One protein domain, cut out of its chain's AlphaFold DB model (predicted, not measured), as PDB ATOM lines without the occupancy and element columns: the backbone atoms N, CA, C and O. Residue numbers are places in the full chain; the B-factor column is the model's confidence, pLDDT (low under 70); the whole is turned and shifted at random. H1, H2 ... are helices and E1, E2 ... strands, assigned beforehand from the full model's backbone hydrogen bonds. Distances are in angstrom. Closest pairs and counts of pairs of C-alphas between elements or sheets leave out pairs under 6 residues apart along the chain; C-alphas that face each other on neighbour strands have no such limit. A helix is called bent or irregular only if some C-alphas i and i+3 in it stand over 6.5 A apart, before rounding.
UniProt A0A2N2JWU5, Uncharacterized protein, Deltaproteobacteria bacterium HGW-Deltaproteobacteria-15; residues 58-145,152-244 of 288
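Overview. This is residues 58 to 145 and 152 to 244 of the 288 residues of an uncharacterized protein of Deltaproteobacteria bacterium HGW-Deltaproteobacteria-15 (UniProt A0A2N2JWU5). Four helices, H1 to H4, cluster at one end of the model, and the longer two, H3 and H4, reach from there to a strongly twisted sheet of three strands, E1, E2 and E3, where H3 packs over one face with residues 98 to 106. At the other end of the long axis lie the short helices H5 and H6 with their loops, and two strand hairpins, E4 with E5 and then E6 with E7, follow each other round a corner. The printed part has 181 residues with six named helices and seven named strands, in the order H1 H2 H3 H4 E1 H5 H6 E2 E3 E4 E5 E6 E7; the class is mixed, helices and strands. The largest sheet has the order E1, E2, E3 and is antiparallel. The whole is compact, with a radius of gyration of the C-alphas of 16.9 A, and spans 49 by 45 by 34 A.

Arrangement. H1, residues 58 to 68, touches H2, residues 75 to 82, at a steep tilt of 53 degrees; their closest C-alphas, of Glu 62 and Ala 75, are 5.1 A apart. H1 also touches H4, residues 121 to 135, with C-alphas 67 and 127 closest at 5.8 A; they run opposite ways at a steep tilt of 40 degrees. H3, residues 98 to 113, and H4 form a helical hairpin at a shallow tilt of 28 degrees, and their closest C-alphas, of Ser 112 and Glu 121, are 5.4 A apart. H2 and H3 are close but not clearly touching, with C-alphas 82 and 111 closest at 5.9 A. E1, residues 139 to 141, is an edge strand beside E2, residues 185 to 194, and N 140 and O 193 are 2.9 A apart, within hydrogen-bond range. E2 and E3, residues 197 to 205, form a hairpin with N 188 and O 202 at 2.9 A; E2 bends by 89 degrees at residue 191 and E3 by 73 degrees at residue 200. H3 is on one face of this sheet at a height of 11.2 A, in two layers, a helix over a sheet, and its closest C-alphas to E2, of Asp 99 and Ser 190, are 5.9 A apart. H5, residues 160 to 167, and H6, residues 179 to 184, are near each other, with 5 pairs of C-alphas within 10 A; H6 only grazes the sheet with residues 181 to 184. E4, residues 209 to 214, and E5, residues 217 to 222, form a hairpin, with N 212 and O 219 at 2.8 A. E5 runs on into E6, residues 224 to 227, at 95 degrees, and E6 and E7, residues 232 to 235, form a hairpin with N 227 and O 232 at 2.9 A. In H1 to H5 every O i to N i+4 pair is within hydrogen-bond range; in H6 it is 0 of 2, beside 2 of 3 O i to N i+3 pairs.

Along the chain. H1 begins at C-alpha 58, (-39.205, 31.982, 2.984), and measures 15.2 A; H2 measures 10.8 A. H3 measures 22.8 A and H4 21.1 A, and E1 is 7.0 A long. H5 is 10.5 A long and H6 10.0 A; H6 is irregular, with C-alphas 180 and 183 7.5 A apart. E2 begins at C-alpha 185, (-22.288, 16.320, 5.717), and measures 19.8 A, and E3 measures 21.9 A. E4 is 15.5 A, E5 16.1 A, E6 9.5 A and E7 9.6 A long, and E7 ends at C-alpha 235, (-23.400, 27.588, -2.978).

Size, cuts and confidence. The two C-alphas farthest apart, of Gly 115 and Pro 180, are 49.9 A apart. Residues 146 to 151 are not printed, and C-alphas 145 and 152 are 13.5 A apart across the cut. The links H2 to H3 and H5 to H6 are long. Mean pLDDT of the printed part is 91.0; residue 72, residues 143 to 145, 152 to 154 and 242 to 244 are under 70.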
ATOM      1  N   GLY A  58     -38.165  31.096   3.518       95.31
ATOM      2  CA  GLY A  58     -39.205  31.982   2.984       95.31
ATOM      3  C   GLY A  58     -40.607  31.589   3.451       95.31
ATOM      4  O   GLY A  58     -41.413  32.441   3.819       95.31
ATOM      5  N   ALA A  59     -40.888  30.286   3.527       96.12
ATOM      6  CA  ALA A  59     -42.156  29.782   4.056       96.12
ATOM      7  C   ALA A  59     -42.277  30.040   5.567       96.12
ATOM      8  O   ALA A  59     -43.343  30.398   6.067       96.12
ATOM      9  N   PHE A  60     -41.167  29.900   6.296       97.19
ATOM     10  CA  PHE A  60     -41.104  30.249   7.710       97.19
ATOM     11  C   PHE A  60     -41.339  31.749   7.936       97.19
ATOM     12  O   PHE A  60     -42.110  32.115   8.820       97.19
ATOM     13  N   ALA A  61     -40.721  32.609   7.122       97.00
ATOM     14  CA  ALA A  61     -40.880  34.055   7.183       97.00
ATOM     15  C   ALA A  61     -42.346  34.471   7.002       97.00
ATOM     16  O   ALA A  61     -42.859  35.259   7.798       97.00
ATOM     17  N   GLU A  62     -43.042  33.903   6.013       95.75
ATOM     18  CA  GLU A  62     -44.474  34.140   5.780       95.75
ATOM     19  C   GLU A  62     -45.337  33.757   6.998       95.75
ATOM     20  O   GLU A  62     -46.213  34.514   7.419       95.75
ATOM     21  N   GLU A  63     -45.078  32.604   7.615       96.31
ATOM     22  CA  GLU A  63     -45.797  32.174   8.818       96.31
ATOM     23  C   GLU A  63     -45.469  33.030  10.051       96.31
ATOM     24  O   GLU A  63     -46.333  33.239  10.917       96.31
ATOM     25  N   LEU A  64     -44.235  33.535  10.135       97.31
ATOM     26  CA  LEU A  64     -43.777  34.374  11.234       97.31
ATOM     27  C   LEU A  64     -44.406  35.767  11.179       97.31
ATOM     28  O   LEU A  64     -44.931  36.219  12.196       97.31
ATOM     29  N   VAL A  65     -44.429  36.433  10.020       96.81
ATOM     30  CA  VAL A  65     -45.060  37.764   9.911       96.81
ATOM     31  C   VAL A  65     -46.544  37.736  10.253       96.81
ATOM     32  O   VAL A  65     -47.036  38.663  10.900       96.81
ATOM     33  N   ASN A  66     -47.238  36.649   9.905       95.00
ATOM     34  CA  ASN A  66     -48.642  36.445  10.252       95.00
ATOM     35  C   ASN A  66     -48.837  36.363  11.771       95.00
ATOM     36  O   ASN A  66     -49.738  36.996  12.323       95.00
ATOM     37  N   ARG A  67     -47.971  35.619  12.468       96.19
ATOM     38  CA  ARG A  67     -48.033  35.466  13.931       96.19
ATOM     39  C   ARG A  67     -47.605  36.725  14.677       96.19
ATOM     40  O   ARG A  67     -48.203  37.048  15.700       96.19
ATOM     41  N   LEU A  68     -46.621  37.450  14.148       96.50
ATOM     42  CA  LEU A  68     -46.143  38.715  14.711       96.50
ATOM     43  C   LEU A  68     -47.009  39.924  14.329       96.50
ATOM     44  O   LEU A  68     -46.795  41.006  14.868       96.50
ATOM     45  N   ARG A  69     -47.998  39.742  13.442       94.25
ATOM     46  CA  ARG A  69     -48.933  40.781  12.974       94.25
ATOM     47  C   ARG A  69     -48.249  41.957  12.265       94.25
ATOM     48  O   ARG A  69     -48.737  43.078  12.326       94.25
ATOM     49  N   ILE A  70     -47.144  41.694  11.568       89.38
ATOM     50  CA  ILE A  70     -46.361  42.725  10.860       89.38
ATOM     51  C   ILE A  70     -46.987  43.050   9.488       89.38
ATOM     52  O   ILE A  70     -46.886  44.174   9.006       89.38
ATOM     53  N   GLY A  71     -47.679  42.085   8.871       80.31
ATOM     54  CA  GLY A  71     -48.279  42.203   7.536       80.31
ATOM     55  C   GLY A  71     -47.926  41.007   6.646       80.31
ATOM     56  O   GLY A  71     -47.035  40.240   6.984       80.31
ATOM     57  N   ALA A  72     -48.638  40.814   5.532       68.88
ATOM     58  CA  ALA A  72     -48.513  39.602   4.706       68.88
ATOM     59  C   ALA A  72     -47.696  39.782   3.409       68.88
ATOM     60  O   ALA A  72     -47.289  38.793   2.800       68.88
ATOM     61  N   ASP A  73     -47.440  41.021   2.980       80.56
ATOM     62  CA  ASP A  73     -46.750  41.294   1.717       80.56
ATOM     63  C   ASP A  73     -45.232  41.384   1.934       80.56
ATOM     64  O   ASP A  73     -44.772  42.138   2.788       80.56
ATOM     65  N   LEU A  74     -44.451  40.644   1.133       89.06
ATOM     66  CA  LEU A  74     -42.977  40.623   1.181       89.06
ATOM     67  C   LEU A  74     -42.425  40.284   2.582       89.06
ATOM     68  O   LEU A  74     -41.636  41.035   3.152       89.06
ATOM     69  N   ALA A  75     -42.843  39.137   3.129       93.88
ATOM     70  CA  ALA A  75     -42.583  38.721   4.512       93.88
ATOM     71  C   ALA A  75     -41.125  38.900   4.981       93.88
ATOM     72  O   ALA A  75     -40.880  39.504   6.023       93.88
ATOM     73  N   GLU A  76     -40.154  38.440   4.190       95.00
ATOM     74  CA  GLU A  76     -38.718  38.562   4.487       95.00
ATOM     75  C   GLU A  76     -38.276  40.028   4.624       95.00
ATOM     76  O   GLU A  76     -37.566  40.391   5.565       95.00
ATOM     77  N   GLN A  77     -38.749  40.908   3.735       94.50
ATOM     78  CA  GLN A  77     -38.451  42.340   3.785       94.50
ATOM     79  C   GLN A  77     -39.089  43.001   5.012       94.50
ATOM     80  O   GLN A  77     -38.458  43.836   5.660       94.50
ATOM     81  N   MET A  78     -40.321  42.614   5.352       95.25
ATOM     82  CA  MET A  78     -41.024  43.136   6.525       95.25
ATOM     83  C   MET A  78     -40.311  42.745   7.821       95.25
ATOM     84  O   MET A  78     -40.046  43.613   8.655       95.25
ATOM     85  N   LEU A  79     -39.908  41.479   7.962       96.81
ATOM     86  CA  LEU A  79     -39.113  41.014   9.103       96.81
ATOM     87  C   LEU A  79     -37.778  41.756   9.188       96.81
ATOM     88  O   LEU A  79     -37.440  42.291  10.245       96.81
ATOM     89  N   SER A  80     -37.073  41.888   8.064       95.62
ATOM     90  CA  SER A  80     -35.795  42.610   8.008       95.62
ATOM     91  C   SER A  80     -35.951  44.077   8.414       95.62
ATOM     92  O   SER A  80     -35.143  44.600   9.179       95.62
ATOM     93  N   SER A  81     -37.041  44.738   8.003       94.44
ATOM     94  CA  SER A  81     -37.341  46.122   8.398       94.44
ATOM     95  C   SER A  81     -37.606  46.281   9.902       94.44
ATOM     96  O   SER A  81     -37.253  47.305  10.490       94.44
ATOM     97  N   ALA A  82     -38.144  45.243  10.551       95.38
ATOM     98  CA  ALA A  82     -38.287  45.175  12.003       95.38
ATOM     99  C   ALA A  82     -36.963  44.822  12.718       95.38
ATOM    100  O   ALA A  82     -36.868  44.910  13.946       95.38
ATOM    101  N   GLY A  83     -35.913  44.471  11.969       96.06
ATOM    102  CA  GLY A  83     -34.635  43.985  12.490       96.06
ATOM    103  C   GLY A  83     -34.661  42.508  12.895       96.06
ATOM    104  O   GLY A  83     -33.870  42.108  13.746       96.06
ATOM    105  N   ILE A  84     -35.584  41.729  12.326       97.38
ATOM    106  CA  ILE A  84     -35.699  40.278  12.492       97.38
ATOM    107  C   ILE A  84     -35.147  39.638  11.218       97.38
ATOM    108  O   ILE A  84     -35.844  39.491  10.217       97.38
ATOM    109  N   GLU A  85     -33.867  39.299  11.232       94.88
ATOM    110  CA  GLU A  85     -33.177  38.783  10.053       94.88
ATOM    111  C   GLU A  85     -32.032  37.862  10.495       94.88
ATOM    112  O   GLU A  85     -31.314  38.219  11.439       94.88
ATOM    113  N   PRO A  86     -31.830  36.704   9.840       94.00
ATOM    114  CA  PRO A  86     -30.603  35.929  10.001       94.00
ATOM    115  C   PRO A  86     -29.373  36.782   9.655       94.00
ATOM    116  O   PRO A  86     -29.447  37.696   8.833       94.00
ATOM    117  N   LYS A  87     -28.198  36.484  10.219       89.06
ATOM    118  CA  LYS A  87     -26.982  37.301  10.001       89.06
ATOM    119  C   LYS A  87     -26.583  37.451   8.532       89.06
ATOM    120  O   LYS A  87     -25.940  38.436   8.165       89.06
ATOM    121  N   ASN A  88     -26.935  36.470   7.710       85.06
ATOM    122  CA  ASN A  88     -26.648  36.411   6.282       85.06
ATOM    123  C   ASN A  88     -27.840  36.820   5.399       85.06
ATOM    124  O   ASN A  88     -27.772  36.636   4.185       85.06
ATOM    125  N   GLY A  89     -28.909  37.338   5.999       91.31
ATOM    126  CA  GLY A  89     -30.160  37.621   5.316       91.31
ATOM    127  C   GLY A  89     -31.042  36.396   5.110       91.31
ATOM    128  O   GLY A  89     -30.642  35.254   5.356       91.31
ATOM    129  N   TRP A  90     -32.266  36.666   4.663       93.50
ATOM    130  CA  TRP A  90     -33.232  35.640   4.281       93.50
ATOM    131  C   TRP A  90     -32.843  34.992   2.951       93.50
ATOM    132  O   TRP A  90     -32.570  35.686   1.969       93.50
ATOM    133  N   ILE A  91     -32.846  33.657   2.906       93.12
ATOM    134  CA  ILE A  91     -32.652  32.886   1.672       93.12
ATOM    135  C   ILE A  91     -33.846  31.949   1.502       93.12
ATOM    136  O   ILE A  91     -33.860  30.862   2.076       93.12
ATOM    137  N   SER A  92     -34.844  32.348   0.707       93.69
ATOM    138  CA  SER A  92     -36.161  31.696   0.656       93.69
ATOM    139  C   SER A  92     -36.119  30.173   0.466       93.69
ATOM    140  O   SER A  92     -36.912  29.453   1.076       93.69
ATOM    141  N   GLU A  93     -35.202  29.678  -0.372       94.31
ATOM    142  CA  GLU A  93     -35.024  28.256  -0.693       94.31
ATOM    143  C   GLU A  93     -34.070  27.508   0.249       94.31
ATOM    144  O   GLU A  93     -33.810  26.323   0.048       94.31
ATOM    145  N   TYR A  94     -33.514  28.145   1.271       95.50
ATOM    146  CA  TYR A  94     -32.628  27.473   2.216       95.50
ATOM    147  C   TYR A  94     -33.425  26.909   3.404       95.50
ATOM    148  O   TYR A  94     -34.473  27.459   3.750       95.50
ATOM    149  N   PRO A  95     -33.017  25.782   4.018       96.69
ATOM    150  CA  PRO A  95     -33.717  25.256   5.182       96.69
ATOM    151  C   PRO A  95     -33.506  26.131   6.420       96.69
ATOM    152  O   PRO A  95     -32.399  26.579   6.698       96.69
ATOM    153  N   VAL A  96     -34.544  26.265   7.236       97.12
ATOM    154  CA  VAL A  96     -34.435  26.792   8.595       97.12
ATOM    155  C   VAL A  96     -33.643  25.801   9.453       97.12
ATOM    156  O   VAL A  96     -34.090  24.681   9.705       97.12
ATOM    157  N   THR A  97     -32.461  26.218   9.894       96.25
ATOM    158  CA  THR A  97     -31.541  25.448  10.738       96.25
ATOM    159  C   THR A  97     -31.558  25.956  12.189       96.25
ATOM    160  O   THR A  97     -32.050  27.059  12.449       96.25
ATOM    161  N   PRO A  98     -31.045  25.179  13.163       95.88
ATOM    162  CA  PRO A  98     -31.010  25.590  14.565       95.88
ATOM    163  C   PRO A  98     -30.363  26.956  14.809       95.88
ATOM    164  O   PRO A  98     -30.943  27.776  15.507       95.88
ATOM    165  N   ASP A  99     -29.207  27.237  14.211       94.56
ATOM    166  CA  ASP A  99     -28.519  28.530  14.319       94.56
ATOM    167  C   ASP A  99     -29.379  29.692  13.799       94.56
ATOM    168  O   ASP A  99     -29.496  30.714  14.473       94.56
ATOM    169  N   ILE A 100     -30.066  29.510  12.665       95.44
ATOM    170  CA  ILE A 100     -31.007  30.500  12.119       95.44
ATOM    171  C   ILE A 100     -32.168  30.748  13.086       95.44
ATOM    172  O   ILE A 100     -32.550  31.896  13.310       95.44
ATOM    173  N   LEU A 101     -32.732  29.695  13.687       96.25
ATOM    174  CA  LEU A 101     -33.818  29.837  14.663       96.25
ATOM    175  C   LEU A 101     -33.385  30.644  15.887       96.25
ATOM    176  O   LEU A 101     -34.155  31.478  16.358       96.25
ATOM    177  N   LEU A 102     -32.164  30.419  16.377       94.75
ATOM    178  CA  LEU A 102     -31.612  31.177  17.499       94.75
ATOM    179  C   LEU A 102     -31.416  32.659  17.142       94.75
ATOM    180  O   LEU A 102     -31.736  33.532  17.948       94.75
ATOM    181  N   GLU A 103     -30.949  32.954  15.926       95.44
ATOM    182  CA  GLU A 103     -30.805  34.330  15.431       95.44
ATOM    183  C   GLU A 103     -32.158  35.037  15.280       95.44
ATOM    184  O   GLU A 103     -32.310  36.191  15.688       95.44
ATOM    185  N   ILE A 104     -33.166  34.336  14.751       97.31
ATOM    186  CA  ILE A 104     -34.532  34.856  14.634       97.31
ATOM    187  C   ILE A 104     -35.131  35.112  16.019       97.31
ATOM    188  O   ILE A 104     -35.745  36.156  16.224       97.31
ATOM    189  N   GLU A 105     -34.952  34.201  16.976       96.50
ATOM    190  CA  GLU A 105     -35.447  34.361  18.346       96.50
ATOM    191  C   GLU A 105     -34.868  35.608  19.018       96.50
ATOM    192  O   GLU A 105     -35.613  36.432  19.560       96.50
ATOM    193  N   GLU A 106     -33.556  35.810  18.896       96.00
ATOM    194  CA  GLU A 106     -32.898  37.025  19.366       96.00
ATOM    195  C   GLU A 106     -33.445  38.280  18.659       96.00
ATOM    196  O   GLU A 106     -33.723  39.294  19.310       96.00
ATOM    197  N   GLY A 107     -33.638  38.211  17.337       97.50
ATOM    198  CA  GLY A 107     -34.204  39.287  16.524       97.50
ATOM    199  C   GLY A 107     -35.617  39.678  16.958       97.50
ATOM    200  O   GLY A 107     -35.899  40.863  17.138       97.50
ATOM    201  N   VAL A 108     -36.492  38.699  17.201       98.00
ATOM    202  CA  VAL A 108     -37.879  38.908  17.652       98.00
ATOM    203  C   VAL A 108     -37.915  39.593  19.018       98.00
ATOM    204  O   VAL A 108     -38.631  40.584  19.190       98.00
ATOM    205  N   ILE A 109     -37.103  39.129  19.973       96.75
ATOM    206  CA  ILE A 109     -37.001  39.739  21.309       96.75
ATOM    207  C   ILE A 109     -36.516  41.189  21.200       96.75
ATOM    208  O   ILE A 109     -37.083  42.089  21.826       96.75
ATOM    209  N   LYS A 110     -35.484  41.443  20.387       97.56
ATOM    210  CA  LYS A 110     -34.948  42.793  20.160       97.56
ATOM    211  C   LYS A 110     -35.964  43.715  19.488       97.56
ATOM    212  O   LYS A 110     -36.108  44.857  19.919       97.56
ATOM    213  N   ALA A 111     -36.667  43.236  18.463       97.69
ATOM    214  CA  ALA A 111     -37.685  44.003  17.751       97.69
ATOM    215  C   ALA A 111     -38.850  44.385  18.672       97.69
ATOM    216  O   ALA A 111     -39.279  45.539  18.663       97.69
ATOM    217  N   SER A 112     -39.293  43.454  19.522       97.94
ATOM    218  CA  SER A 112     -40.317  43.714  20.537       97.94
ATOM    219  C   SER A 112     -39.864  44.757  21.562       97.94
ATOM    220  O   SER A 112     -40.535  45.770  21.749       97.94
ATOM    221  N   LYS A 113     -38.672  44.589  22.157       97.44
ATOM    222  CA  LYS A 113     -38.098  45.560  23.113       97.44
ATOM    223  C   LYS A 113     -37.943  46.958  22.525       97.44
ATOM    224  O   LYS A 113     -38.083  47.946  23.239       97.44
ATOM    225  N   ALA A 114     -37.635  47.038  21.234       97.12
ATOM    226  CA  ALA A 114     -37.493  48.292  20.512       97.12
ATOM    227  C   ALA A 114     -38.833  48.892  20.042       97.12
ATOM    228  O   ALA A 114     -38.814  49.954  19.421       97.12
ATOM    229  N   GLY A 115     -39.972  48.230  20.286       96.38
ATOM    230  CA  GLY A 115     -41.289  48.672  19.817       96.38
ATOM    231  C   GLY A 115     -41.427  48.677  18.291       96.38
ATOM    232  O   GLY A 115     -42.186  49.472  17.747       96.38
ATOM    233  N   ARG A 116     -40.656  47.836  17.587       96.19
ATOM    234  CA  ARG A 116     -40.715  47.693  16.118       96.19
ATOM    235  C   ARG A 116     -41.791  46.714  15.656       96.19
ATOM    236  O   ARG A 116     -42.080  46.647  14.468       96.19
ATOM    237  N   ILE A 117     -42.341  45.949  16.591       96.62
ATOM    238  CA  ILE A 117     -43.507  45.090  16.409       96.62
ATOM    239  C   ILE A 117     -44.497  45.391  17.537       96.62
ATOM    240  O   ILE A 117     -44.082  45.755  18.636       96.62
ATOM    241  N   ASP A 118     -45.789  45.215  17.272       95.44
ATOM    242  CA  ASP A 118     -46.861  45.582  18.214       95.44
ATOM    243  C   ASP A 118     -46.953  44.657  19.440       95.44
ATOM    244  O   ASP A 118     -47.628  44.973  20.420       95.44
ATOM    245  N   LEU A 119     -46.311  43.490  19.377       97.00
ATOM    246  CA  LEU A 119     -46.327  42.497  20.443       97.00
ATOM    247  C   LEU A 119     -45.270  42.811  21.504       97.00
ATOM    248  O   LEU A 119     -44.107  43.067  21.178       97.00
ATOM    249  N   ASP A 120     -45.653  42.694  22.778       97.00
ATOM    250  CA  ASP A 120     -44.695  42.703  23.888       97.00
ATOM    251  C   ASP A 120     -43.780  41.462  23.867       97.00
ATOM    252  O   ASP A 120     -44.035  40.494  23.148       97.00
ATOM    253  N   GLU A 121     -42.700  41.479  24.655       96.69
ATOM    254  CA  GLU A 121     -41.660  40.441  24.613       96.69
ATOM    255  C   GLU A 121     -42.232  39.039  24.872       96.69
ATOM    256  O   GLU A 121     -41.861  38.071  24.206       96.69
ATOM    257  N   HIS A 122     -43.186  38.929  25.796       96.56
ATOM    258  CA  HIS A 122     -43.799  37.660  26.163       96.56
ATOM    259  C   HIS A 122     -44.812  37.184  25.111       96.56
ATOM    260  O   HIS A 122     -44.952  35.984  24.867       96.56
ATOM    261  N   GLN A 123     -45.543  38.093  24.469       97.69
ATOM    262  CA  GLN A 123     -46.419  37.776  23.341       97.69
ATOM    263  C   GLN A 123     -45.619  37.363  22.104       97.69
ATOM    264  O   GLN A 123     -45.948  36.351  21.490       97.69
ATOM    265  N   ALA A 124     -44.560  38.100  21.769       97.50
ATOM    266  CA  ALA A 124     -43.699  37.824  20.626       97.50
ATOM    267  C   ALA A 124     -42.944  36.496  20.800       97.50
ATOM    268  O   ALA A 124     -42.939  35.663  19.893       97.50
ATOM    269  N   GLY A 125     -42.389  36.256  21.994       96.44
ATOM    270  CA  GLY A 125     -41.740  34.992  22.340       96.44
ATOM    271  C   GLY A 125     -42.694  33.800  22.257       96.44
ATOM    272  O   GLY A 125     -42.352  32.785  21.652       96.44
ATOM    273  N   ARG A 126     -43.925  33.930  22.778       96.69
ATOM    274  CA  ARG A 126     -44.956  32.885  22.643       96.69
ATOM    275  C   ARG A 126     -45.357  32.645  21.192       96.69
ATOM    276  O   ARG A 126     -45.419  31.498  20.777       96.69
ATOM    277  N   ALA A 127     -45.554  33.701  20.405       97.19
ATOM    278  CA  ALA A 127     -45.896  33.582  18.991       97.19
ATOM    279  C   ALA A 127     -44.828  32.804  18.198       97.19
ATOM    280  O   ALA A 127     -45.166  31.949  17.377       97.19
ATOM    281  N   LEU A 128     -43.542  33.056  18.471       97.31
ATOM    282  CA  LEU A 128     -42.443  32.295  17.872       97.31
ATOM    283  C   LEU A 128     -42.377  30.854  18.403       97.31
ATOM    284  O   LEU A 128     -42.169  29.932  17.620       97.31
ATOM    285  N   ALA A 129     -42.563  30.639  19.707       95.69
ATOM    286  CA  ALA A 129     -42.583  29.298  20.291       95.69
ATOM    287  C   ALA A 129     -43.716  28.434  19.707       95.69
ATOM    288  O   ALA A 129     -43.476  27.296  19.312       95.69
ATOM    289  N   ASP A 130     -44.914  29.002  19.556       96.44
ATOM    290  CA  ASP A 130     -46.066  28.339  18.942       96.44
ATOM    291  C   ASP A 130     -45.808  28.012  17.463       96.44
ATOM    292  O   ASP A 130     -46.220  26.957  16.980       96.44
ATOM    293  N   LEU A 131     -45.099  28.883  16.729       97.00
ATOM    294  CA  LEU A 131     -44.657  28.597  15.359       97.00
ATOM    295  C   LEU A 131     -43.678  27.422  15.316       97.00
ATOM    296  O   LEU A 131     -43.866  26.499  14.524       97.00
ATOM    297  N   LYS A 132     -42.645  27.451  16.166       95.44
ATOM    298  CA  LYS A 132     -41.646  26.380  16.274       95.44
ATOM    299  C   LYS A 132     -42.327  25.041  16.568       95.44
ATOM    300  O   LYS A 132     -42.087  24.077  15.847       95.44
ATOM    301  N   ALA A 133     -43.250  25.012  17.528       93.31
ATOM    302  CA  ALA A 133     -44.022  23.821  17.866       93.31
ATOM    303  C   ALA A 133     -44.911  23.345  16.711       93.31
ATOM    304  O   ALA A 133     -44.910  22.159  16.385       93.31
ATOM    305  N   TYR A 134     -45.620  24.263  16.048       94.94
ATOM    306  CA  TYR A 134     -46.457  23.950  14.887       94.94
ATOM    307  C   TYR A 134     -45.660  23.308  13.739       94.94
ATOM    308  O   TYR A 134     -46.171  22.429  13.048       94.94
ATOM    309  N   LEU A 135     -44.407  23.725  13.554       94.56
ATOM    310  CA  LEU A 135     -43.527  23.238  12.492       94.56
ATOM    311  C   LEU A 135     -42.633  22.057  12.901       94.56
ATOM    312  O   LEU A 135     -41.899  21.542  12.060       94.56
ATOM    313  N   GLY A 136     -42.671  21.628  14.167       92.75
ATOM    314  CA  GLY A 136     -41.764  20.602  14.690       92.75
ATOM    315  C   GLY A 136     -40.297  21.054  14.744       92.75
ATOM    316  O   GLY A 136     -39.391  20.247  14.562       92.75
ATOM    317  N   LEU A 137     -40.064  22.351  14.964       92.81
ATOM    318  CA  LEU A 137     -38.756  23.010  15.041       92.81
ATOM    319  C   LEU A 137     -38.457  23.485  16.474       92.81
ATOM    320  O   LEU A 137     -38.053  24.629  16.689       92.81
ATOM    321  N   ASN A 138     -38.703  22.631  17.471       88.25
ATOM    322  CA  ASN A 138     -38.553  22.950  18.895       88.25
ATOM    323  C   ASN A 138     -37.081  23.064  19.307       88.25
ATOM    324  O   ASN A 138     -36.539  22.192  19.978       88.25
ATOM    325  N   VAL A 139     -36.440  24.156  18.899       88.62
ATOM    326  CA  VAL A 139     -35.066  24.504  19.254       88.62
ATOM    327  C   VAL A 139     -35.075  25.651  20.262       88.62
ATOM    328  O   VAL A 139     -35.847  26.607  20.120       88.62
ATOM    329  N   ALA A 140     -34.213  25.568  21.271       85.38
ATOM    330  CA  ALA A 140     -33.951  26.627  22.240       85.38
ATOM    331  C   ALA A 140     -32.442  26.804  22.455       85.38
ATOM    332  O   ALA A 140     -31.673  25.851  22.321       85.38
ATOM    333  N   ALA A 141     -32.006  28.018  22.797       80.94
ATOM    334  CA  ALA A 141     -30.596  28.283  23.076       80.94
ATOM    335  C   ALA A 141     -30.106  27.431  24.257       80.94
ATOM    336  O   ALA A 141     -30.793  27.312  25.275       80.94
ATOM    337  N   ALA A 142     -28.906  26.862  24.146       73.19
ATOM    338  CA  ALA A 142     -28.252  26.274  25.306       73.19
ATOM    339  C   ALA A 142     -27.845  27.378  26.298       73.19
ATOM    340  O   ALA A 142     -27.302  28.402  25.866       73.19
ATOM    341  N   PRO A 143     -28.084  27.207  27.614       65.06
ATOM    342  CA  PRO A 143     -27.519  28.112  28.601       65.06
ATOM    343  C   PRO A 143     -25.984  28.062  28.509       65.06
ATOM    344  O   PRO A 143     -25.421  27.058  28.054       65.06
ATOM    345  N   PRO A 144     -25.283  29.136  28.918       60.34
ATOM    346  CA  PRO A 144     -23.829  29.112  28.986       60.34
ATOM    347  C   PRO A 144     -23.371  27.919  29.834       60.34
ATOM    348  O   PRO A 144     -24.001  27.588  30.838       60.34
ATOM    349  N   LEU A 145     -22.294  27.260  29.394       56.38
ATOM    350  CA  LEU A 145     -21.702  26.097  30.057       56.38
ATOM    351  C   LEU A 145     -21.150  26.506  31.433       56.38
ATOM    352  O   LEU A 145     -19.960  26.772  31.595       56.38
ATOM    353  N   ALA A 152     -27.328  15.125  29.501       59.62
ATOM    354  CA  ALA A 152     -27.300  13.876  28.760       59.62
ATOM    355  C   ALA A 152     -27.177  14.225  27.271       59.62
ATOM    356  O   ALA A 152     -28.117  14.746  26.672       59.62
ATOM    357  N   GLU A 153     -25.999  13.990  26.698       65.50
ATOM    358  CA  GLU A 153     -25.802  14.106  25.259       65.50
ATOM    359  C   GLU A 153     -26.733  13.109  24.567       65.50
ATOM    360  O   GLU A 153     -26.806  11.932  24.947       65.50
ATOM    361  N   ALA A 154     -27.496  13.592  23.587       69.94
ATOM    362  CA  ALA A 154     -28.416  12.737  22.863       69.94
ATOM    363  C   ALA A 154     -27.626  11.626  22.163       69.94
ATOM    364  O   ALA A 154     -26.781  11.880  21.305       69.94
ATOM    365  N   SER A 155     -27.912  10.375  22.510       74.31
ATOM    366  CA  SER A 155     -27.379   9.247  21.751       74.31
ATOM    367  C   SER A 155     -28.173   9.081  20.454       74.31
ATOM    368  O   SER A 155     -29.390   9.294  20.467       74.31
ATOM    369  N   PRO A 156     -27.529   8.680  19.342       76.81
ATOM    370  CA  PRO A 156     -28.239   8.313  18.127       76.81
ATOM    371  C   PRO A 156     -29.343   7.293  18.422       76.81
ATOM    372  O   PRO A 156     -29.098   6.338  19.169       76.81
ATOM    373  N   PRO A 157     -30.545   7.459  17.849       81.81
ATOM    374  CA  PRO A 157     -31.598   6.476  18.016       81.81
ATOM    375  C   PRO A 157     -31.174   5.142  17.393       81.81
ATOM    376  O   PRO A 157     -30.412   5.085  16.421       81.81
ATOM    377  N   PHE A 158     -31.691   4.050  17.953       82.81
ATOM    378  CA  PHE A 158     -31.481   2.718  17.397       82.81
ATOM    379  C   PHE A 158     -31.986   2.658  15.945       82.81
ATOM    380  O   PHE A 158     -33.053   3.181  15.634       82.81
ATOM    381  N   GLY A 159     -31.225   2.013  15.054       85.12
ATOM    382  CA  GLY A 159     -31.617   1.846  13.649       85.12
ATOM    383  C   GLY A 159     -31.302   3.035  12.732       85.12
ATOM    384  O   GLY A 159     -31.861   3.118  11.640       85.12
ATOM    385  N   ILE A 160     -30.395   3.939  13.124       88.62
ATOM    386  CA  ILE A 160     -29.962   5.045  12.253       88.62
ATOM    387  C   ILE A 160     -29.467   4.550  10.877       88.62
ATOM    388  O   ILE A 160     -29.817   5.132   9.857       88.62
ATOM    389  N   ASP A 161     -28.759   3.419  10.807       89.75
ATOM    390  CA  ASP A 161     -28.303   2.832   9.535       89.75
ATOM    391  C   ASP A 161     -29.465   2.381   8.630       89.75
ATOM    392  O   ASP A 161     -29.444   2.579   7.408       89.75
ATOM    393  N   GLU A 162     -30.511   1.801   9.226       91.44
ATOM    394  CA  GLU A 162     -31.720   1.373   8.517       91.44
ATOM    395  C   GLU A 162     -32.489   2.586   7.984       91.44
ATOM    396  O   GLU A 162     -32.935   2.583   6.831       91.44
ATOM    397  N   PHE A 163     -32.570   3.659   8.780       93.19
ATOM    398  CA  PHE A 163     -33.180   4.916   8.353       93.19
ATOM    399  C   PHE A 163     -32.529   5.443   7.069       93.19
ATOM    400  O   PHE A 163     -33.244   5.734   6.108       93.19
ATOM    401  N   TYR A 164     -31.195   5.537   7.032       94.56
ATOM    402  CA  TYR A 164     -30.463   6.053   5.870       94.56
ATOM    403  C   TYR A 164     -30.615   5.145   4.649       94.56
ATOM    404  O   TYR A 164     -30.757   5.635   3.531       94.56
ATOM    405  N   SER A 165     -30.637   3.830   4.853       92.75
ATOM    406  CA  SER A 165     -30.819   2.864   3.764       92.75
ATOM    407  C   SER A 165     -32.204   2.972   3.115       92.75
ATOM    408  O   SER A 165     -32.334   2.815   1.903       92.75
ATOM    409  N   LYS A 166     -33.243   3.264   3.909       94.88
ATOM    410  CA  LYS A 166     -34.634   3.342   3.444       94.88
ATOM    411  C   LYS A 166     -35.021   4.716   2.897       94.88
ATOM    412  O   LYS A 166     -35.726   4.795   1.895       94.88
ATOM    413  N   ASN A 167     -34.609   5.784   3.575       93.25
ATOM    414  CA  ASN A 167     -35.065   7.150   3.293       93.25
ATOM    415  C   ASN A 167     -34.004   7.993   2.570       93.25
ATOM    416  O   ASN A 167     -34.310   9.078   2.073       93.25
ATOM    417  N   GLY A 168     -32.766   7.500   2.493       93.44
ATOM    418  CA  GLY A 168     -31.618   8.277   2.052       93.44
ATOM    419  C   GLY A 168     -31.131   9.268   3.119       93.44
ATOM    420  O   GLY A 168     -31.694   9.356   4.214       93.44
ATOM    421  N   PRO A 169     -30.066  10.027   2.809       95.75
ATOM    422  CA  PRO A 169     -29.521  11.017   3.725       95.75
ATOM    423  C   PRO A 169     -30.493  12.205   3.894       95.75
ATOM    424  O   PRO A 169     -30.873  12.825   2.886       95.75
ATOM    425  N   PRO A 170     -30.902  12.547   5.134       96.19
ATOM    426  CA  PRO A 170     -31.744  13.714   5.398       96.19
ATOM    427  C   PRO A 170     -30.993  15.023   5.128       96.19
ATOM    428  O   PRO A 170     -29.773  15.067   5.241       96.19
ATOM    429  N   VAL A 171     -31.701  16.115   4.809       96.94
ATOM    430  CA  VAL A 171     -31.052  17.433   4.608       96.94
ATOM    431  C   VAL A 171     -30.282  17.856   5.854       96.94
ATOM    432  O   VAL A 171     -29.151  18.319   5.746       96.94
ATOM    433  N   MET A 172     -30.886  17.643   7.020       96.19
ATOM    434  CA  MET A 172     -30.337  17.998   8.317       96.19
ATOM    435  C   MET A 172     -30.622  16.890   9.332       96.19
ATOM    436  O   MET A 172     -31.689  16.272   9.299       96.19
ATOM    437  N   THR A 173     -29.678  16.655  10.237       95.56
ATOM    438  CA  THR A 173     -29.829  15.741  11.372       95.56
ATOM    439  C   THR A 173     -29.036  16.250  12.573       95.56
ATOM    440  O   THR A 173     -27.999  16.895  12.416       95.56
ATOM    441  N   TYR A 174     -29.512  15.960  13.782       94.44
ATOM    442  CA  TYR A 174     -28.781  16.278  15.012       94.44
ATOM    443  C   TYR A 174     -27.803  15.173  15.428       94.44
ATOM    444  O   TYR A 174     -26.971  15.379  16.307       94.44
ATOM    445  N   TYR A 175     -27.876  14.006  14.789       94.31
ATOM    446  CA  TYR A 175     -27.070  12.841  15.136       94.31
ATOM    447  C   TYR A 175     -25.914  12.653  14.155       94.31
ATOM    448  O   TYR A 175     -26.088  12.909  12.962       94.31
ATOM    449  N   PRO A 176     -24.753  12.148  14.609       93.88
ATOM    450  CA  PRO A 176     -23.682  11.747  13.712       93.88
ATOM    451  C   PRO A 176     -24.194  10.798  12.615       93.88
ATOM    452  O   PRO A 176     -24.779   9.759  12.937       93.88
ATOM    453  N   PRO A 177     -24.001  11.130  11.325       94.62
ATOM    454  CA  PRO A 177     -24.428  10.266  10.234       94.62
ATOM    455  C   PRO A 177     -23.626   8.955  10.241       94.62
ATOM    456  O   PRO A 177     -22.459   8.949  10.654       94.62
ATOM    457  N   PRO A 178     -24.188   7.847   9.722       94.19
ATOM    458  CA  PRO A 178     -23.432   6.618   9.542       94.19
ATOM    459  C   PRO A 178     -22.167   6.854   8.720       94.19
ATOM    460  O   PRO A 178     -22.151   7.667   7.793       94.19
ATOM    461  N   ARG A 179     -21.110   6.094   9.020       92.94
ATOM    462  CA  ARG A 179     -19.775   6.280   8.429       92.94
ATOM    463  C   ARG A 179     -19.770   6.443   6.895       92.94
ATOM    464  O   ARG A 179     -19.061   7.335   6.437       92.94
ATOM    465  N   PRO A 180     -20.547   5.677   6.096       94.25
ATOM    466  CA  PRO A 180     -20.590   5.856   4.639       94.25
ATOM    467  C   PRO A 180     -21.109   7.222   4.166       94.25
ATOM    468  O   PRO A 180     -20.787   7.642   3.061       94.25
ATOM    469  N   TYR A 181     -21.903   7.914   4.986       95.19
ATOM    470  CA  TYR A 181     -22.499   9.212   4.660       95.19
ATOM    471  C   TYR A 181     -21.739  10.388   5.277       95.19
ATOM    472  O   TYR A 181     -22.030  11.532   4.943       95.19
ATOM    473  N   HIS A 182     -20.765  10.144   6.157       94.12
ATOM    474  CA  HIS A 182     -20.124  11.191   6.958       94.12
ATOM    475  C   HIS A 182     -19.510  12.322   6.116       94.12
ATOM    476  O   HIS A 182     -19.653  13.495   6.450       94.12
ATOM    477  N   GLU A 183     -18.891  11.997   4.980       95.38
ATOM    478  CA  GLU A 183     -18.278  12.988   4.080       95.38
ATOM    479  C   GLU A 183     -19.303  13.864   3.339       95.38
ATOM    480  O   GLU A 183     -18.975  14.968   2.900       95.38
ATOM    481  N   MET A 184     -20.560  13.418   3.241       96.19
ATOM    482  CA  MET A 184     -21.640  14.174   2.601       96.19
ATOM    483  C   MET A 184     -22.147  15.325   3.469       96.19
ATOM    484  O   MET A 184     -22.824  16.216   2.954       96.19
ATOM    485  N   TYR A 185     -21.826  15.322   4.764       97.38
ATOM    486  CA  TYR A 185     -22.288  16.320   5.717       97.38
ATOM    487  C   TYR A 185     -21.188  17.313   6.097       97.38
ATOM    488  O   TYR A 185     -19.989  17.014   6.131       97.38
ATOM    489  N   ALA A 186     -21.625  18.528   6.396       96.62
ATOM    490  CA  ALA A 186     -20.885  19.504   7.167       96.62
ATOM    491  C   ALA A 186     -21.403  19.483   8.611       96.62
ATOM    492  O   ALA A 186     -22.612  19.450   8.833       96.62
ATOM    493  N   TRP A 187     -20.483  19.510   9.574       96.50
ATOM    494  CA  TRP A 187     -20.802  19.753  10.978       96.50
ATOM    495  C   TRP A 187     -20.828  21.261  11.232       96.50
ATOM    496  O   TRP A 187     -19.830  21.938  10.972       96.50
ATOM    497  N   VAL A 188     -21.950  21.771  11.736       95.12
ATOM    498  CA  VAL A 188     -22.130  23.183  12.088       95.12
ATOM    499  C   VAL A 188     -22.192  23.296  13.614       95.12
ATOM    500  O   VAL A 188     -23.154  22.811  14.216       95.12
ATOM    501  N   PRO A 189     -21.180  23.904  14.266       93.12
ATOM    502  CA  PRO A 189     -21.195  24.093  15.710       93.12
ATOM    503  C   PRO A 189     -22.249  25.140  16.080       93.12
ATOM    504  O   PRO A 189     -22.155  26.304  15.696       93.12
ATOM    505  N   SER A 190     -23.250  24.717  16.839       90.88
ATOM    506  CA  SER A 190     -24.338  25.563  17.320       90.88
ATOM    507  C   SER A 190     -24.926  24.869  18.544       90.88
ATOM    508  O   SER A 190     -25.704  23.941  18.371       90.88
ATOM    509  N   PRO A 191     -24.531  25.220  19.775       91.38
ATOM    510  CA  PRO A 191     -25.066  24.557  20.956       91.38
ATOM    511  C   PRO A 191     -26.539  24.936  21.170       91.38
ATOM    512  O   PRO A 191     -26.868  26.116  21.315       91.38
ATOM    513  N   PHE A 192     -27.433  23.948  21.205       92.12
ATOM    514  CA  PHE A 192     -28.871  24.150  21.409       92.12
ATOM    515  C   PHE A 192     -29.522  22.982  22.158       92.12
ATOM    516  O   PHE A 192     -28.966  21.889  22.269       92.12
ATOM    517  N   TRP A 193     -30.731  23.225  22.657       90.88
ATOM    518  CA  TRP A 193     -31.649  22.205  23.149       90.88
ATOM    519  C   TRP A 193     -32.714  21.906  22.111       90.88
ATOM    520  O   TRP A 193     -33.305  22.836  21.561       90.88
ATOM    521  N   ALA A 194     -32.995  20.628  21.887       90.00
ATOM    522  CA  ALA A 194     -34.162  20.190  21.138       90.00
ATOM    523  C   ALA A 194     -34.871  19.067  21.888       90.00
ATOM    524  O   ALA A 194     -34.236  18.095  22.295       90.00
ATOM    525  N   ASP A 195     -36.175  19.239  22.111       84.75
ATOM    526  CA  ASP A 195     -37.032  18.281  22.822       84.75
ATOM    527  C   ASP A 195     -36.415  17.777  24.144       84.75
ATOM    528  O   ASP A 195     -36.452  16.595  24.464       84.75
ATOM    529  N   GLY A 196     -35.792  18.676  24.915       84.44
ATOM    530  CA  GLY A 196     -35.176  18.337  26.203       84.44
ATOM    531  C   GLY A 196     -33.822  17.622  26.119       84.44
ATOM    532  O   GLY A 196     -33.323  17.177  27.148       84.44
ATOM    533  N   PHE A 197     -33.205  17.544  24.936       86.75
ATOM    534  CA  PHE A 197     -31.855  17.015  24.735       86.75
ATOM    535  C   PHE A 197     -30.878  18.096  24.283       86.75
ATOM    536  O   PHE A 197     -31.229  18.965  23.482       86.75
ATOM    537  N   PHE A 198     -29.646  18.023  24.783       89.25
ATOM    538  CA  PHE A 198     -28.573  18.929  24.396       89.25
ATOM    539  C   PHE A 198     -27.846  18.411  23.152       89.25
ATOM    540  O   PHE A 198     -27.476  17.235  23.081       89.25
ATOM    541  N   PHE A 199     -27.578  19.324  22.221       91.12
ATOM    542  CA  PHE A 199     -26.759  19.097  21.038       91.12
ATOM    543  C   PHE A 199     -25.702  20.194  20.929       91.12
ATOM    544  O   PHE A 199     -25.993  21.376  21.097       91.12
ATOM    545  N   SER A 200     -24.464  19.812  20.615       91.75
ATOM    546  CA  SER A 200     -23.350  20.754  20.412       91.75
ATOM    547  C   SER A 200     -23.369  21.437  19.033       91.75
ATOM    548  O   SER A 200     -22.575  22.341  18.762       91.75
ATOM    549  N   GLY A 201     -24.274  21.007  18.159       93.50
ATOM    550  CA  GLY A 201     -24.385  21.421  16.770       93.50
ATOM    551  C   GLY A 201     -25.284  20.473  15.994       93.50
ATOM    552  O   GLY A 201     -26.010  19.661  16.569       93.50
ATOM    553  N   PHE A 202     -25.231  20.573  14.674       95.88
ATOM    554  CA  PHE A 202     -26.003  19.719  13.782       95.88
ATOM    555  C   PHE A 202     -25.212  19.395  12.515       95.88
ATOM    556  O   PHE A 202     -24.245  20.074  12.155       95.88
ATOM    557  N   PHE A 203     -25.635  18.343  11.824       96.94
ATOM    558  CA  PHE A 203     -25.113  17.964  10.522       96.94
ATOM    559  C   PHE A 203     -26.083  18.419   9.437       96.94
ATOM    560  O   PHE A 203     -27.283  18.152   9.511       96.94
ATOM    561  N   ILE A 204     -25.558  19.058   8.398       97.31
ATOM    562  CA  ILE A 204     -26.310  19.445   7.200       97.31
ATOM    563  C   ILE A 204     -25.600  18.942   5.945       97.31
ATOM    564  O   ILE A 204     -24.369  18.925   5.884       97.31
ATOM    565  N   LEU A 205     -26.362  18.489   4.951       97.00
ATOM    566  CA  LEU A 205     -25.795  18.036   3.684       97.00
ATOM    567  C   LEU A 205     -25.006  19.164   3.007       97.00
ATOM    568  O   LEU A 205     -25.464  20.301   2.914       97.00
ATOM    569  N   ARG A 206     -23.825  18.829   2.482       95.50
ATOM    570  CA  ARG A 206     -22.967  19.759   1.728       95.50
ATOM    571  C   ARG A 206     -23.542  20.137   0.370       95.50
ATOM    572  O   ARG A 206     -23.154  21.154  -0.192       95.50
ATOM    573  N   ASP A 207     -24.411  19.298  -0.176       95.12
ATOM    574  CA  ASP A 207     -25.092  19.528  -1.442       95.12
ATOM    575  C   ASP A 207     -26.477  18.895  -1.368       95.12
ATOM    576  O   ASP A 207     -26.610  17.690  -1.131       95.12
ATOM    577  N   PHE A 208     -27.514  19.709  -1.526       95.69
ATOM    578  CA  PHE A 208     -28.879  19.215  -1.524       95.69
ATOM    579  C   PHE A 208     -29.789  20.039  -2.424       95.69
ATOM    580  O   PHE A 208     -29.653  21.249  -2.606       95.69
ATOM    581  N   HIS A 209     -30.768  19.330  -2.967       95.75
ATOM    582  CA  HIS A 209     -31.890  19.872  -3.707       95.75
ATOM    583  C   HIS A 209     -33.080  18.950  -3.437       95.75
ATOM    584  O   HIS A 209     -33.074  17.777  -3.829       95.75
ATOM    585  N   ARG A 210     -34.057  19.437  -2.673       94.56
ATOM    586  CA  ARG A 210     -35.211  18.665  -2.206       94.56
ATOM    587  C   ARG A 210     -36.491  19.435  -2.449       94.56
ATOM    588  O   ARG A 210     -36.569  20.624  -2.185       94.56
ATOM    589  N   THR A 211     -37.506  18.728  -2.904       95.31
ATOM    590  CA  THR A 211     -38.849  19.274  -3.033       95.31
ATOM    591  C   THR A 211     -39.601  18.994  -1.744       95.31
ATOM    592  O   THR A 211     -39.699  17.832  -1.346       95.31
ATOM    593  N   VAL A 212     -40.120  20.030  -1.090       93.62
ATOM    594  CA  VAL A 212     -40.779  19.900   0.211       93.62
ATOM    595  C   VAL A 212     -42.187  20.493   0.146       93.62
ATOM    596  O   VAL A 212     -42.345  21.652  -0.253       93.62
ATOM    597  N   PRO A 213     -43.233  19.718   0.481       93.56
ATOM    598  CA  PRO A 213     -44.577  20.259   0.603       93.56
ATOM    599  C   PRO A 213     -44.684  21.106   1.877       93.56
ATOM    600  O   PRO A 213     -44.262  20.681   2.949       93.56
ATOM    601  N   PHE A 214     -45.279  22.292   1.763       91.38
ATOM    602  CA  PHE A 214     -45.558  23.177   2.889       91.38
ATOM    603  C   PHE A 214     -46.921  23.848   2.689       91.38
ATOM    604  O   PHE A 214     -47.123  24.660   1.777       91.38
ATOM    605  N   GLY A 215     -47.892  23.463   3.517       89.12
ATOM    606  CA  GLY A 215     -49.295  23.820   3.310       89.12
ATOM    607  C   GLY A 215     -49.798  23.326   1.948       89.12
ATOM    608  O   GLY A 215     -49.704  22.145   1.630       89.12
ATOM    609  N   GLN A 216     -50.324  24.241   1.131       90.81
ATOM    610  CA  GLN A 216     -50.795  23.951  -0.234       90.81
ATOM    611  C   GLN A 216     -49.735  24.200  -1.319       90.81
ATOM    612  O   GLN A 216     -50.025  24.068  -2.508       90.81
ATOM    613  N   ARG A 217     -48.522  24.604  -0.930       92.88
ATOM    614  CA  ARG A 217     -47.432  24.931  -1.852       92.88
ATOM    615  C   ARG A 217     -46.328  23.893  -1.768       92.88
ATOM    616  O   ARG A 217     -46.187  23.153  -0.797       92.88
ATOM    617  N   THR A 218     -45.536  23.847  -2.823       93.69
ATOM    618  CA  THR A 218     -44.349  23.012  -2.899       93.69
ATOM    619  C   THR A 218     -43.152  23.916  -3.097       93.69
ATOM    620  O   THR A 218     -43.137  24.727  -4.022       93.69
ATOM    621  N   PHE A 219     -42.165  23.769  -2.225       94.06
ATOM    622  CA  PHE A 219     -40.942  24.552  -2.247       94.06
ATOM    623  C   PHE A 219     -39.778  23.684  -2.691       94.06
ATOM    624  O   PHE A 219     -39.744  22.477  -2.444       94.06
ATOM    625  N   VAL A 220     -38.812  24.317  -3.341       95.38
ATOM    626  CA  VAL A 220     -37.502  23.727  -3.571       95.38
ATOM    627  C   VAL A 220     -36.604  24.208  -2.446       95.38
ATOM    628  O   VAL A 220     -36.445  25.407  -2.262       95.38
ATOM    629  N   VAL A 221     -36.038  23.264  -1.707       96.31
ATOM    630  CA  VAL A 221     -35.058  23.509  -0.660       96.31
ATOM    631  C   VAL A 221     -33.682  23.100  -1.165       96.31
ATOM    632  O   VAL A 221     -33.464  21.941  -1.531       96.31
ATOM    633  N   THR A 222     -32.751  24.045  -1.225       96.31
ATOM    634  CA  THR A 222     -31.417  23.832  -1.785       96.31
ATOM    635  C   THR A 222     -30.383  24.762  -1.165       96.31
ATOM    636  O   THR A 222     -30.685  25.886  -0.780       96.31
ATOM    637  N   ASN A 223     -29.131  24.313  -1.105       95.00
ATOM    638  CA  ASN A 223     -28.003  25.183  -0.781       95.00
ATOM    639  C   ASN A 223     -27.426  25.905  -2.007       95.00
ATOM    640  O   ASN A 223     -26.399  26.569  -1.891       95.00
ATOM    641  N   ARG A 224     -28.049  25.762  -3.181       93.00
ATOM    642  CA  ARG A 224     -27.638  26.401  -4.433       93.00
ATOM    643  C   ARG A 224     -28.713  27.383  -4.869       93.00
ATOM    644  O   ARG A 224     -29.737  26.965  -5.401       93.00
ATOM    645  N   PHE A 225     -28.475  28.674  -4.700       85.75
ATOM    646  CA  PHE A 225     -29.438  29.697  -5.109       85.75
ATOM    647  C   PHE A 225     -28.838  30.598  -6.190       85.75
ATOM    648  O   PHE A 225     -27.618  30.715  -6.340       85.75
ATOM    649  N   PHE A 226     -29.711  31.185  -7.003       83.38
ATOM    650  CA  PHE A 226     -29.309  32.115  -8.048       83.38
ATOM    651  C   PHE A 226     -29.264  33.523  -7.470       83.38
ATOM    652  O   PHE A 226     -30.296  34.067  -7.089       83.38
ATOM    653  N   GLU A 227     -28.082  34.125  -7.439       82.62
ATOM    654  CA  GLU A 227     -27.907  35.508  -7.022       82.62
ATOM    655  C   GLU A 227     -28.242  36.442  -8.202       82.62
ATOM    656  O   GLU A 227     -27.507  36.460  -9.199       82.62
ATOM    657  N   PRO A 228     -29.324  37.247  -8.135       77.69
ATOM    658  CA  PRO A 228     -29.773  38.030  -9.288       77.69
ATOM    659  C   PRO A 228     -28.781  39.114  -9.716       77.69
ATOM    660  O   PRO A 228     -28.685  39.426 -10.904       77.69
ATOM    661  N   VAL A 229     -28.040  39.675  -8.753       79.19
ATOM    662  CA  VAL A 229     -27.090  40.774  -8.972       79.19
ATOM    663  C   VAL A 229     -25.876  40.285  -9.758       79.19
ATOM    664  O   VAL A 229     -25.550  40.841 -10.807       79.19
ATOM    665  N   SER A 230     -25.233  39.210  -9.294       84.44
ATOM    666  CA  SER A 230     -24.058  38.638  -9.957       84.44
ATOM    667  C   SER A 230     -24.410  37.727 -11.139       84.44
ATOM    668  O   SER A 230     -23.539  37.413 -11.955       84.44
ATOM    669  N   LYS A 231     -25.684  37.319 -11.253       89.06
ATOM    670  CA  LYS A 231     -26.200  36.328 -12.211       89.06
ATOM    671  C   LYS A 231     -25.472  34.987 -12.126       89.06
ATOM    672  O   LYS A 231     -25.242  34.332 -13.146       89.06
ATOM    673  N   ARG A 232     -25.076  34.583 -10.919       89.81
ATOM    674  CA  ARG A 232     -24.364  33.326 -10.665       89.81
ATOM    675  C   ARG A 232     -25.153  32.453  -9.709       89.81
ATOM    676  O   ARG A 232     -25.912  32.935  -8.878       89.81
ATOM    677  N   VAL A 233     -24.946  31.147  -9.838       88.19
ATOM    678  CA  VAL A 233     -25.361  30.204  -8.804       88.19
ATOM    679  C   VAL A 233     -24.300  30.241  -7.715       88.19
ATOM    680  O   VAL A 233     -23.127  29.978  -7.989       88.19
ATOM    681  N   VAL A 234     -24.717  30.578  -6.503       89.81
ATOM    682  CA  VAL A 234     -23.874  30.572  -5.310       89.81
ATOM    683  C   VAL A 234     -24.238  29.343  -4.487       89.81
ATOM    684  O   VAL A 234     -25.403  28.954  -4.410       89.81
ATOM    685  N   VAL A 235     -23.222  28.703  -3.910       91.38
ATOM    686  CA  VAL A 235     -23.400  27.588  -2.978       91.38
ATOM    687  C   VAL A 235     -23.214  28.131  -1.571       91.38
ATOM    688  O   VAL A 235     -22.159  28.682  -1.266       91.38
ATOM    689  N   VAL A 236     -24.226  27.976  -0.723       89.69
ATOM    690  CA  VAL A 236     -24.144  28.352   0.689       89.69
ATOM    691  C   VAL A 236     -23.251  27.344   1.410       89.69
ATOM    692  O   VAL A 236     -23.568  26.152   1.476       89.69
ATOM    693  N   ASP A 237     -22.134  27.822   1.955       89.50
ATOM    694  CA  ASP A 237     -21.298  27.058   2.878       89.50
ATOM    695  C   ASP A 237     -21.908  27.156   4.280       89.50
ATOM    696  O   ASP A 237     -21.822  28.192   4.937       89.50
ATOM    697  N   ALA A 238     -22.526  26.071   4.745       85.62
ATOM    698  CA  ALA A 238     -23.212  26.050   6.033       85.62
ATOM    699  C   ALA A 238     -22.304  26.375   7.233       85.62
ATOM    700  O   ALA A 238     -22.794  26.861   8.246       85.62
ATOM    701  N   ILE A 239     -20.987  26.146   7.133       85.88
ATOM    702  CA  ILE A 239     -20.041  26.444   8.220       85.88
ATOM    703  C   ILE A 239     -19.711  27.939   8.247       85.88
ATOM    704  O   ILE A 239     -19.554  28.529   9.314       85.88
ATOM    705  N   LYS A 240     -19.588  28.560   7.069       83.44
ATOM    706  CA  LYS A 240     -19.209  29.976   6.935       83.44
ATOM    707  C   LYS A 240     -20.398  30.922   6.888       83.44
ATOM    708  O   LYS A 240     -20.210  32.125   7.068       83.44
ATOM    709  N   ARG A 241     -21.608  30.392   6.702       73.00
ATOM    710  CA  ARG A 241     -22.853  31.158   6.637       73.00
ATOM    711  C   ARG A 241     -22.966  32.223   7.744       73.00
ATOM    712  O   ARG A 241     -23.246  33.365   7.384       73.00
ATOM    713  N   PRO A 242     -22.684  31.947   9.037       60.38
ATOM    714  CA  PRO A 242     -22.837  32.956  10.092       60.38
ATOM    715  C   PRO A 242     -21.890  34.167   9.976       60.38
ATOM    716  O   PRO A 242     -22.082  35.164  10.673       60.38
ATOM    717  N   LEU A 243     -20.850  34.088   9.136       51.38
ATOM    718  CA  LEU A 243     -19.772  35.079   9.032       51.38
ATOM    719  C   LEU A 243     -19.839  35.928   7.752       51.38
ATOM    720  O   LEU A 243     -19.234  36.998   7.695       51.38
ATOM    721  N   GLU A 244     -20.580  35.500   6.729       53.59
ATOM    722  CA  GLU A 244     -20.559  36.116   5.395       53.59
ATOM    723  C   GLU A 244     -21.755  37.055   5.142       53.59
ATOM    724  O   GLU A 244     -22.439  36.972   4.126       53.59
TER     725      GLU A 244